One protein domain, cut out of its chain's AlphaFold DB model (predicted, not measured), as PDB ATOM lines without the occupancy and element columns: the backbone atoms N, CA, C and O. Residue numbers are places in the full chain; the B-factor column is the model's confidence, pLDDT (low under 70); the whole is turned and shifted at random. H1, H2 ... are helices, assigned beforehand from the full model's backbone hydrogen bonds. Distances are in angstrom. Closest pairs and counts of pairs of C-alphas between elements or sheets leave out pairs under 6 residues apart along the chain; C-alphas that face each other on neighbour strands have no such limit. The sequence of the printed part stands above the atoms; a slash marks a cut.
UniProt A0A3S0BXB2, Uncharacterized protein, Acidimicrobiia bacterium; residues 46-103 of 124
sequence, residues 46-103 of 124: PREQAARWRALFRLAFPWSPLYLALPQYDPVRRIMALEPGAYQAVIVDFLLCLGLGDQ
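What this domain is: This is residues 46 to 103 of the 124 residues of an uncharacterized protein of Acidimicrobiia bacterium (UniProt A0A3S0BXB2). Two long helices, H1 and H4, stand across the longest axis of an elongated model with a space between them, and the short helix H3 makes the third corner of a loose triangle with them. Beyond H3, at one end of the long axis, residues 61 to 74 form a loop that reaches out and back and holds the small helix H2, while the tail of residues 98 to 103 lies toward the other end. The printed part has 58 residues with four named helices, in the order H1, H2, H3, H4, and no named strand; its class is all helix. It is only just compact, close to loose, with a radius of gyration of the C-alphas of 12.2 A, and its C-alphas span 39 by 21 by 19 A along the three main axes.

Where its parts are: H1, the longest helix, has residues 46 to 60 and measures 21.0 A from its first C-alpha at (0.450, -7.829, 2.131) to its last at (19.827, -6.751, -5.905). H4, residues 84 to 97, measures 20.2 A, from C-alpha 84 at (1.317, -15.138, -6.404) to C-alpha 97 at (20.869, -18.634, -2.996). In both of these helices x is larger at the last C-alpha than at the first. H3 is residues 75 to 79, 6.2 A from first to last C-alpha. H2 is residues 66 to 69, 5.5 A from first to last C-alpha.

How they stand to each other: H1 and H3 only just touch, with 3 pairs of C-alphas within 8 A, and H1 does so with residues 54 to 58 alone. Their closest C-alphas are those of Phe 57 and Val 76, 6.1 A apart. H3 and H4 are close but not clearly touching, with 2 pairs of C-alphas within 8 A; the closest C-alphas are those of Ile 79 and Tyr 87, 6.3 A apart. H1 and H4 are only just apart, their closest C-alphas 8.3 A from each other. H2 is apart from H1, H3 and H4. In H1, H3 and H4 every O i to N i+4 pair is within hydrogen-bond range, while H2 is too short for such a pair and has its 1 O i to N i+3 pair within range.

The domain as a whole: The two C-alphas farthest apart are those of Ala 69, in H2, and Asp 102, in the tail, 39.5 A. The first and last printed C-alphas, of Pro 46 and Gln 103, are 19.0 A apart. The printed part has no cut. The links from H1 to H2, H2 to H3 and H3 to H4 are tight. The mean pLDDT of the printed part is 88.4, and the four residues 100 to 103 are under 70.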
ATOM      1  N   PRO A  46      -0.072  -7.389   3.430       87.44
ATOM      2  CA  PRO A  46       0.450  -7.829   2.131       87.44
ATOM      3  C   PRO A  46       1.104  -6.705   1.312       87.44
ATOM      4  O   PRO A  46       2.112  -6.911   0.637       87.44
ATOM      5  N   ARG A  47       0.570  -5.480   1.409       88.88
ATOM      6  CA  ARG A  47       1.121  -4.301   0.729       88.88
ATOM      7  C   ARG A  47       2.480  -3.883   1.295       88.88
ATOM      8  O   ARG A  47       3.363  -3.499   0.530       88.88
ATOM      9  N   GLU A  48       2.656  -3.950   2.611       91.75
ATOM     10  CA  GLU A  48       3.931  -3.645   3.268       91.75
ATOM     11  C   GLU A  48       4.973  -4.724   2.985       91.75
ATOM     12  O   GLU A  48       6.118  -4.393   2.683       91.75
ATOM     13  N   GLN A  49       4.571  -5.999   2.996       90.25
ATOM     14  CA  GLN A  49       5.446  -7.103   2.600       90.25
ATOM     15  C   GLN A  49       5.948  -6.897   1.164       90.25
ATOM     16  O   GLN A  49       7.154  -6.921   0.917       90.25
ATOM     17  N   ALA A  50       5.044  -6.589   0.228       90.12
ATOM     18  CA  ALA A  50       5.397  -6.296  -1.159       90.12
ATOM     19  C   ALA A  50       6.355  -5.095  -1.282       90.12
ATOM     20  O   ALA A  50       7.286  -5.120  -2.089       90.12
ATOM     21  N   ALA A  51       6.166  -4.043  -0.479       92.75
ATOM     22  CA  ALA A  51       7.060  -2.887  -0.468       92.75
ATOM     23  C   ALA A  51       8.468  -3.241   0.040       92.75
ATOM     24  O   ALA A  51       9.456  -2.807  -0.557       92.75
ATOM     25  N   ARG A  52       8.569  -4.063   1.092       93.31
ATOM     26  CA  ARG A  52       9.850  -4.540   1.638       93.31
ATOM     27  C   ARG A  52      10.594  -5.430   0.650       93.31
ATOM     28  O   ARG A  52      11.758  -5.168   0.356       93.31
ATOM     29  N   TRP A  53       9.906  -6.400   0.051       94.06
ATOM     30  CA  TRP A  53      10.484  -7.238  -1.002       94.06
ATOM     31  C   TRP A  53      10.942  -6.416  -2.199       94.06
ATOM     32  O   TRP A  53      12.050  -6.605  -2.694       94.06
ATOM     33  N   ARG A  54      10.138  -5.437  -2.632       95.25
ATOM     34  CA  ARG A  54      10.540  -4.509  -3.692       95.25
ATOM     35  C   ARG A  54      11.819  -3.760  -3.324       95.25
ATOM     36  O   ARG A  54      12.686  -3.629  -4.182       95.25
ATOM     37  N   ALA A  55      11.940  -3.260  -2.095       93.50
ATOM     38  CA  ALA A  55      13.141  -2.563  -1.642       93.50
ATOM     39  C   ALA A  55      14.371  -3.485  -1.677       93.50
ATOM     40  O   ALA A  55      15.397  -3.106  -2.239       93.50
ATOM     41  N   LEU A  56      14.241  -4.721  -1.187       93.62
ATOM     42  CA  LEU A  56      15.318  -5.710  -1.218       93.62
ATOM     43  C   LEU A  56      15.737  -6.063  -2.651       93.62
ATOM     44  O   LEU A  56      16.919  -6.012  -2.991       93.62
ATOM     45  N   PHE A  57      14.770  -6.320  -3.532       94.75
ATOM     46  CA  PHE A  57      15.043  -6.572  -4.943       94.75
ATOM     47  C   PHE A  57      15.670  -5.369  -5.650       94.75
ATOM     48  O   PHE A  57      16.383  -5.559  -6.627       94.75
ATOM     49  N   ARG A  58      15.466  -4.134  -5.174       95.31
ATOM     50  CA  ARG A  58      16.168  -2.959  -5.717       95.31
ATOM     51  C   ARG A  58      17.615  -2.848  -5.292       95.31
ATOM     52  O   ARG A  58      18.399  -2.252  -6.025       95.31
ATOM     53  N   LEU A  59      17.974  -3.430  -4.156       92.69
ATOM     54  CA  LEU A  59      19.375  -3.579  -3.781       92.69
ATOM     55  C   LEU A  59      20.057  -4.616  -4.682       92.69
ATOM     56  O   LEU A  59      21.170  -4.379  -5.149       92.69
ATOM     57  N   ALA A  60      19.360  -5.716  -4.984       92.25
ATOM     58  CA  ALA A  60      19.827  -6.751  -5.905       92.25
ATOM     59  C   ALA A  60      19.897  -6.260  -7.366       92.25
ATOM     60  O   ALA A  60      20.891  -6.488  -8.052       92.25
ATOM     61  N   PHE A  61      18.879  -5.529  -7.824       93.94
ATOM     62  CA  PHE A  61      18.774  -4.958  -9.167       93.94
ATOM     63  C   PHE A  61      18.574  -3.439  -9.095       93.94
ATOM     64  O   PHE A  61      17.428  -2.950  -9.089       93.94
ATOM     65  N   PRO A  62      19.684  -2.679  -9.045       92.25
ATOM     66  CA  PRO A  62      19.639  -1.230  -8.990       92.25
ATOM     67  C   PRO A  62      18.824  -0.642 -10.133       92.25
ATOM     68  O   PRO A  62      18.811  -1.146 -11.257       92.25
ATOM     69  N   TRP A  63      18.140   0.456  -9.839       92.50
ATOM     70  CA  TRP A  63      17.374   1.159 -10.851       92.50
ATOM     71  C   TRP A  63      18.298   1.784 -11.904       92.50
ATOM     72  O   TRP A  63      19.336   2.355 -11.571       92.50
ATOM     73  N   SER A  64      17.885   1.707 -13.167       91.00
ATOM     74  CA  SER A  64      18.549   2.347 -14.300       91.00
ATOM     75  C   SER A  64      17.586   3.318 -14.991       91.00
ATOM     76  O   SER A  64      16.419   2.959 -15.182       91.00
ATOM     77  N   PRO A  65      18.055   4.495 -15.453       91.12
ATOM     78  CA  PRO A  65      17.249   5.417 -16.257       91.12
ATOM     79  C   PRO A  65      16.619   4.769 -17.491       91.12
ATOM     80  O   PRO A  65      15.528   5.157 -17.905       91.12
ATOM     81  N   LEU A  66      17.260   3.732 -18.042       89.88
ATOM     82  CA  LEU A  66      16.747   2.970 -19.183       89.88
ATOM     83  C   LEU A  66      15.362   2.365 -18.917       89.88
ATOM     84  O   LEU A  66      14.569   2.214 -19.843       89.88
ATOM     85  N   TYR A  67      15.036   2.064 -17.658       90.69
ATOM     86  CA  TYR A  67      13.750   1.484 -17.277       90.69
ATOM     87  C   TYR A  67      12.579   2.468 -17.365       90.69
ATOM     88  O   TYR A  67      11.431   2.030 -17.360       90.69
ATOM     89  N   LEU A  68      12.840   3.776 -17.470       88.81
ATOM     90  CA  LEU A  68      11.791   4.755 -17.775       88.81
ATOM     91  C   LEU A  68      11.300   4.602 -19.211       88.81
ATOM     92  O   LEU A  68      10.098   4.615 -19.452       88.81
ATOM     93  N   ALA A  69      12.234   4.442 -20.149       91.12
ATOM     94  CA  ALA A  69      11.920   4.284 -21.563       91.12
ATOM     95  C   ALA A  69      11.473   2.853 -21.897       91.12
ATOM     96  O   ALA A  69      10.641   2.651 -22.778       91.12
ATOM     97  N   LEU A  70      12.032   1.854 -21.205       90.81
ATOM     98  CA  LEU A  70      11.835   0.434 -21.496       90.81
ATOM     99  C   LEU A  70      11.501  -0.333 -20.202       90.81
ATOM    100  O   LEU A  70      12.337  -1.085 -19.684       90.81
ATOM    101  N   PRO A  71      10.286  -0.153 -19.650       87.25
ATOM    102  CA  PRO A  71       9.890  -0.749 -18.372       87.25
ATOM    103  C   PRO A  71       9.883  -2.283 -18.392       87.25
ATOM    104  O   PRO A  71      10.000  -2.908 -17.343       87.25
ATOM    105  N   GLN A  72       9.793  -2.903 -19.570       88.00
ATOM    106  CA  GLN A  72       9.876  -4.352 -19.761       88.00
ATOM    107  C   GLN A  72      11.273  -4.941 -19.494       88.00
ATOM    108  O   GLN A  72      11.412  -6.166 -19.456       88.00
ATOM    109  N   TYR A  73      12.301  -4.100 -19.335       90.12
ATOM    110  CA  TYR A  73      13.658  -4.522 -18.965       90.12
ATOM    111  C   TYR A  73      13.962  -4.386 -17.480       90.12
ATOM    112  O   TYR A  73      15.067  -4.728 -17.063       90.12
ATOM    113  N   ASP A  74      12.998  -3.913 -16.694       94.12
ATOM    114  CA  ASP A  74      13.131  -3.770 -15.256       94.12
ATOM    115  C   ASP A  74      12.782  -5.093 -14.542       94.12
ATOM    116  O   ASP A  74      11.595  -5.411 -14.401       94.12
ATOM    117  N   PRO A  75      13.777  -5.861 -14.052       94.50
ATOM    118  CA  PRO A  75      13.543  -7.198 -13.505       94.50
ATOM    119  C   PRO A  75      12.627  -7.175 -12.281       94.50
ATOM    120  O   PRO A  75      11.739  -8.007 -12.163       94.50
ATOM    121  N   VAL A  76      12.753  -6.187 -11.392       95.75
ATOM    122  CA  VAL A  76      11.911  -6.152 -10.185       95.75
ATOM    123  C   VAL A  76      10.475  -5.783 -10.538       95.75
ATOM    124  O   VAL A  76       9.557  -6.260  -9.890       95.75
ATOM    125  N   ARG A  77      10.232  -4.940 -11.553       94.25
ATOM    126  CA  ARG A  77       8.849  -4.696 -12.009       94.25
ATOM    127  C   ARG A  77       8.202  -5.987 -12.492       94.25
ATOM    128  O   ARG A  77       7.041  -6.206 -12.173       94.25
ATOM    129  N   ARG A  78       8.960  -6.813 -13.214       94.81
ATOM    130  CA  ARG A  78       8.501  -8.110 -13.715       94.81
ATOM    131  C   ARG A  78       8.235  -9.085 -12.574       94.81
ATOM    132  O   ARG A  78       7.117  -9.565 -12.464       94.81
ATOM    133  N   ILE A  79       9.185  -9.235 -11.646       95.38
ATOM    134  CA  ILE A  79       9.026 -10.058 -10.436       95.38
ATOM    135  C   ILE A  79       7.769  -9.657  -9.654       95.38
ATOM    136  O   ILE A  79       6.962 -10.507  -9.301       95.38
ATOM    137  N   MET A  80       7.563  -8.360  -9.412       94.31
ATOM    138  CA  MET A  80       6.412  -7.867  -8.640       94.31
ATOM    139  C   MET A  80       5.068  -7.988  -9.382       94.31
ATOM    140  O   MET A  80       4.031  -7.766  -8.764       94.31
ATOM    141  N   ALA A  81       5.080  -8.272 -10.687       93.88
ATOM    142  CA  ALA A  81       3.889  -8.484 -11.508       93.88
ATOM    143  C   ALA A  81       3.576  -9.974 -11.737       93.88
ATOM    144  O   ALA A  81       2.584 -10.282 -12.396       93.88
ATOM    145  N   LEU A  82       4.409 -10.881 -11.218       93.50
ATOM    146  CA  LEU A  82       4.178 -12.319 -11.293       93.50
ATOM    147  C   LEU A  82       2.902 -12.719 -10.548       93.50
ATOM    148  O   LEU A  82       2.491 -12.088  -9.572       93.50
ATOM    149  N   GLU A  83       2.318 -13.833 -10.979       93.31
ATOM    150  CA  GLU A  83       1.263 -14.495 -10.221       93.31
ATOM    151  C   GLU A  83       1.768 -14.893  -8.820       93.31
ATOM    152  O   GLU A  83       2.956 -15.202  -8.665       93.31
ATOM    153  N   PRO A  84       0.896 -14.940  -7.793       89.56
ATOM    154  CA  PRO A  84       1.317 -15.138  -6.404       89.56
ATOM    155  C   PRO A  84       2.229 -16.353  -6.176       89.56
ATOM    156  O   PRO A  84       3.207 -16.245  -5.439       89.56
ATOM    157  N   GLY A  85       1.960 -17.482  -6.841       91.12
ATOM    158  CA  GLY A  85       2.786 -18.690  -6.721       91.12
ATOM    159  C   GLY A  85       4.185 -18.530  -7.326       91.12
ATOM    160  O   GLY A  85       5.176 -18.901  -6.701       91.12
ATOM    161  N   ALA A  86       4.289 -17.916  -8.507       92.62
ATOM    162  CA  ALA A  86       5.574 -17.649  -9.152       92.62
ATOM    163  C   ALA A  86       6.387 -16.597  -8.380       92.62
ATOM    164  O   ALA A  86       7.597 -16.742  -8.212       92.62
ATOM    165  N   TYR A  87       5.718 -15.573  -7.848       92.31
ATOM    166  CA  TYR A  87       6.339 -14.578  -6.983       92.31
ATOM    167  C   TYR A  87       6.945 -15.206  -5.719       92.31
ATOM    168  O   TYR A  87       8.096 -14.930  -5.376       92.31
ATOM    169  N   GLN A  88       6.202 -16.097  -5.055       90.31
ATOM    170  CA  GLN A  88       6.699 -16.835  -3.893       90.31
ATOM    171  C   GLN A  88       7.888 -17.735  -4.246       90.31
ATOM    172  O   GLN A  88       8.873 -17.742  -3.511       90.31
ATOM    173  N   ALA A  89       7.839 -18.440  -5.380       91.94
ATOM    174  CA  ALA A  89       8.949 -19.278  -5.831       91.94
ATOM    175  C   ALA A  89      10.239 -18.466  -6.041       91.94
ATOM    176  O   ALA A  89      11.304 -18.893  -5.602       91.94
ATOM    177  N   VAL A  90      10.141 -17.265  -6.624       93.81
ATOM    178  CA  VAL A  90      11.288 -16.351  -6.782       93.81
ATOM    179  C   VAL A  90      11.862 -15.926  -5.431       93.81
ATOM    180  O   VAL A  90      13.079 -15.891  -5.273       93.81
ATOM    181  N   ILE A  91      11.012 -15.613  -4.449       91.50
ATOM    182  CA  ILE A  91      11.468 -15.259  -3.097       91.50
ATOM    183  C   ILE A  91      12.229 -16.422  -2.458       91.50
ATOM    184  O   ILE A  91      13.311 -16.216  -1.908       91.50
ATOM    185  N   VAL A  92      11.678 -17.636  -2.529       89.94
ATOM    186  CA  VAL A  92      12.301 -18.830  -1.944       89.94
ATOM    187  C   VAL A  92      13.641 -19.122  -2.614       89.94
ATOM    188  O   VAL A  92      14.635 -19.305  -1.917       89.94
ATOM    189  N   ASP A  93      13.692 -19.101  -3.944       90.56
ATOM    190  CA  ASP A  93      14.920 -19.320  -4.713       90.56
ATOM    191  C   ASP A  93      15.998 -18.269  -4.394       90.56
ATOM    192  O   ASP A  93      17.158 -18.601  -4.132       90.56
ATOM    193  N   PHE A  94      15.601 -16.997  -4.294       89.69
ATOM    194  CA  PHE A  94      16.491 -15.915  -3.884       89.69
ATOM    195  C   PHE A  94      17.059 -16.134  -2.472       89.69
ATOM    196  O   PHE A  94      18.260 -15.971  -2.254       89.69
ATOM    197  N   LEU A  95      16.227 -16.542  -1.507       85.94
ATOM    198  CA  LEU A  95      16.666 -16.822  -0.136       85.94
ATOM    199  C   LEU A  95      17.554 -18.070  -0.042       85.94
ATOM    200  O   LEU A  95      18.535 -18.063   0.705       85.94
ATOM    201  N   LEU A  96      17.263 -19.115  -0.821       84.12
ATOM    202  CA  LEU A  96      18.106 -20.307  -0.926       84.12
ATOM    203  C   LEU A  96      19.502 -19.952  -1.437       84.12
ATOM    204  O   LEU A  96      20.495 -20.377  -0.846       84.12
ATOM    205  N   CYS A  97      19.590 -19.107  -2.466       82.06
ATOM    206  CA  CYS A  97      20.869 -18.634  -2.996       82.06
ATOM    207  C   CYS A  97      21.672 -17.815  -1.969       82.06
ATOM    208  O   CYS A  97      22.901 -17.856  -1.949       82.06
ATOM    209  N   LEU A  98      20.988 -17.123  -1.055       76.38
ATOM    210  CA  LEU A  98      21.619 -16.414   0.061       76.38
ATOM    211  C   LEU A  98      22.044 -17.332   1.222       76.38
ATOM    212  O   LEU A  98      22.606 -16.842   2.203       76.38
ATOM    213  N   GLY A  99      21.799 -18.644   1.129       72.56
ATOM    214  CA  GLY A  99      22.098 -19.614   2.183       72.56
ATOM    215  C   GLY A  99      21.101 -19.587   3.347       72.56
ATOM    216  O   GLY A  99      21.442 -20.011   4.446       72.56
ATOM    217  N   LEU A 100      19.884 -19.074   3.125       64.38
ATOM    218  CA  LEU A 100      18.834 -18.908   4.141       64.38
ATOM    219  C   LEU A 100      17.680 -19.918   4.008       64.38
ATOM    220  O   LEU A 100      16.601 -19.693   4.556       64.38
ATOM    221  N   GLY A 101      17.898 -21.034   3.306       52.62
ATOM    222  CA  GLY A 101      16.870 -22.039   2.992       52.62
ATOM    223  C   GLY A 101      16.086 -22.608   4.181       52.62
ATOM    224  O   GLY A 101      14.930 -22.995   4.018       52.62
ATOM    225  N   ASP A 102      16.665 -22.602   5.382       49.31
ATOM    226  CA  ASP A 102      15.997 -23.100   6.594       49.31
ATOM    227  C   ASP A 102      15.073 -22.068   7.267       49.31
ATOM    228  O   ASP A 102      14.265 -22.438   8.114       49.31
ATOM    229  N   GLN A 103      15.135 -20.778   6.903       49.22
ATOM    230  CA  GLN A 103      14.258 -19.744   7.484       49.22
ATOM    231  C   GLN A 103      12.955 -19.531   6.696       49.22
ATOM    232  O   GLN A 103      12.024 -18.895   7.189       49.22
TER     233      GLN A 103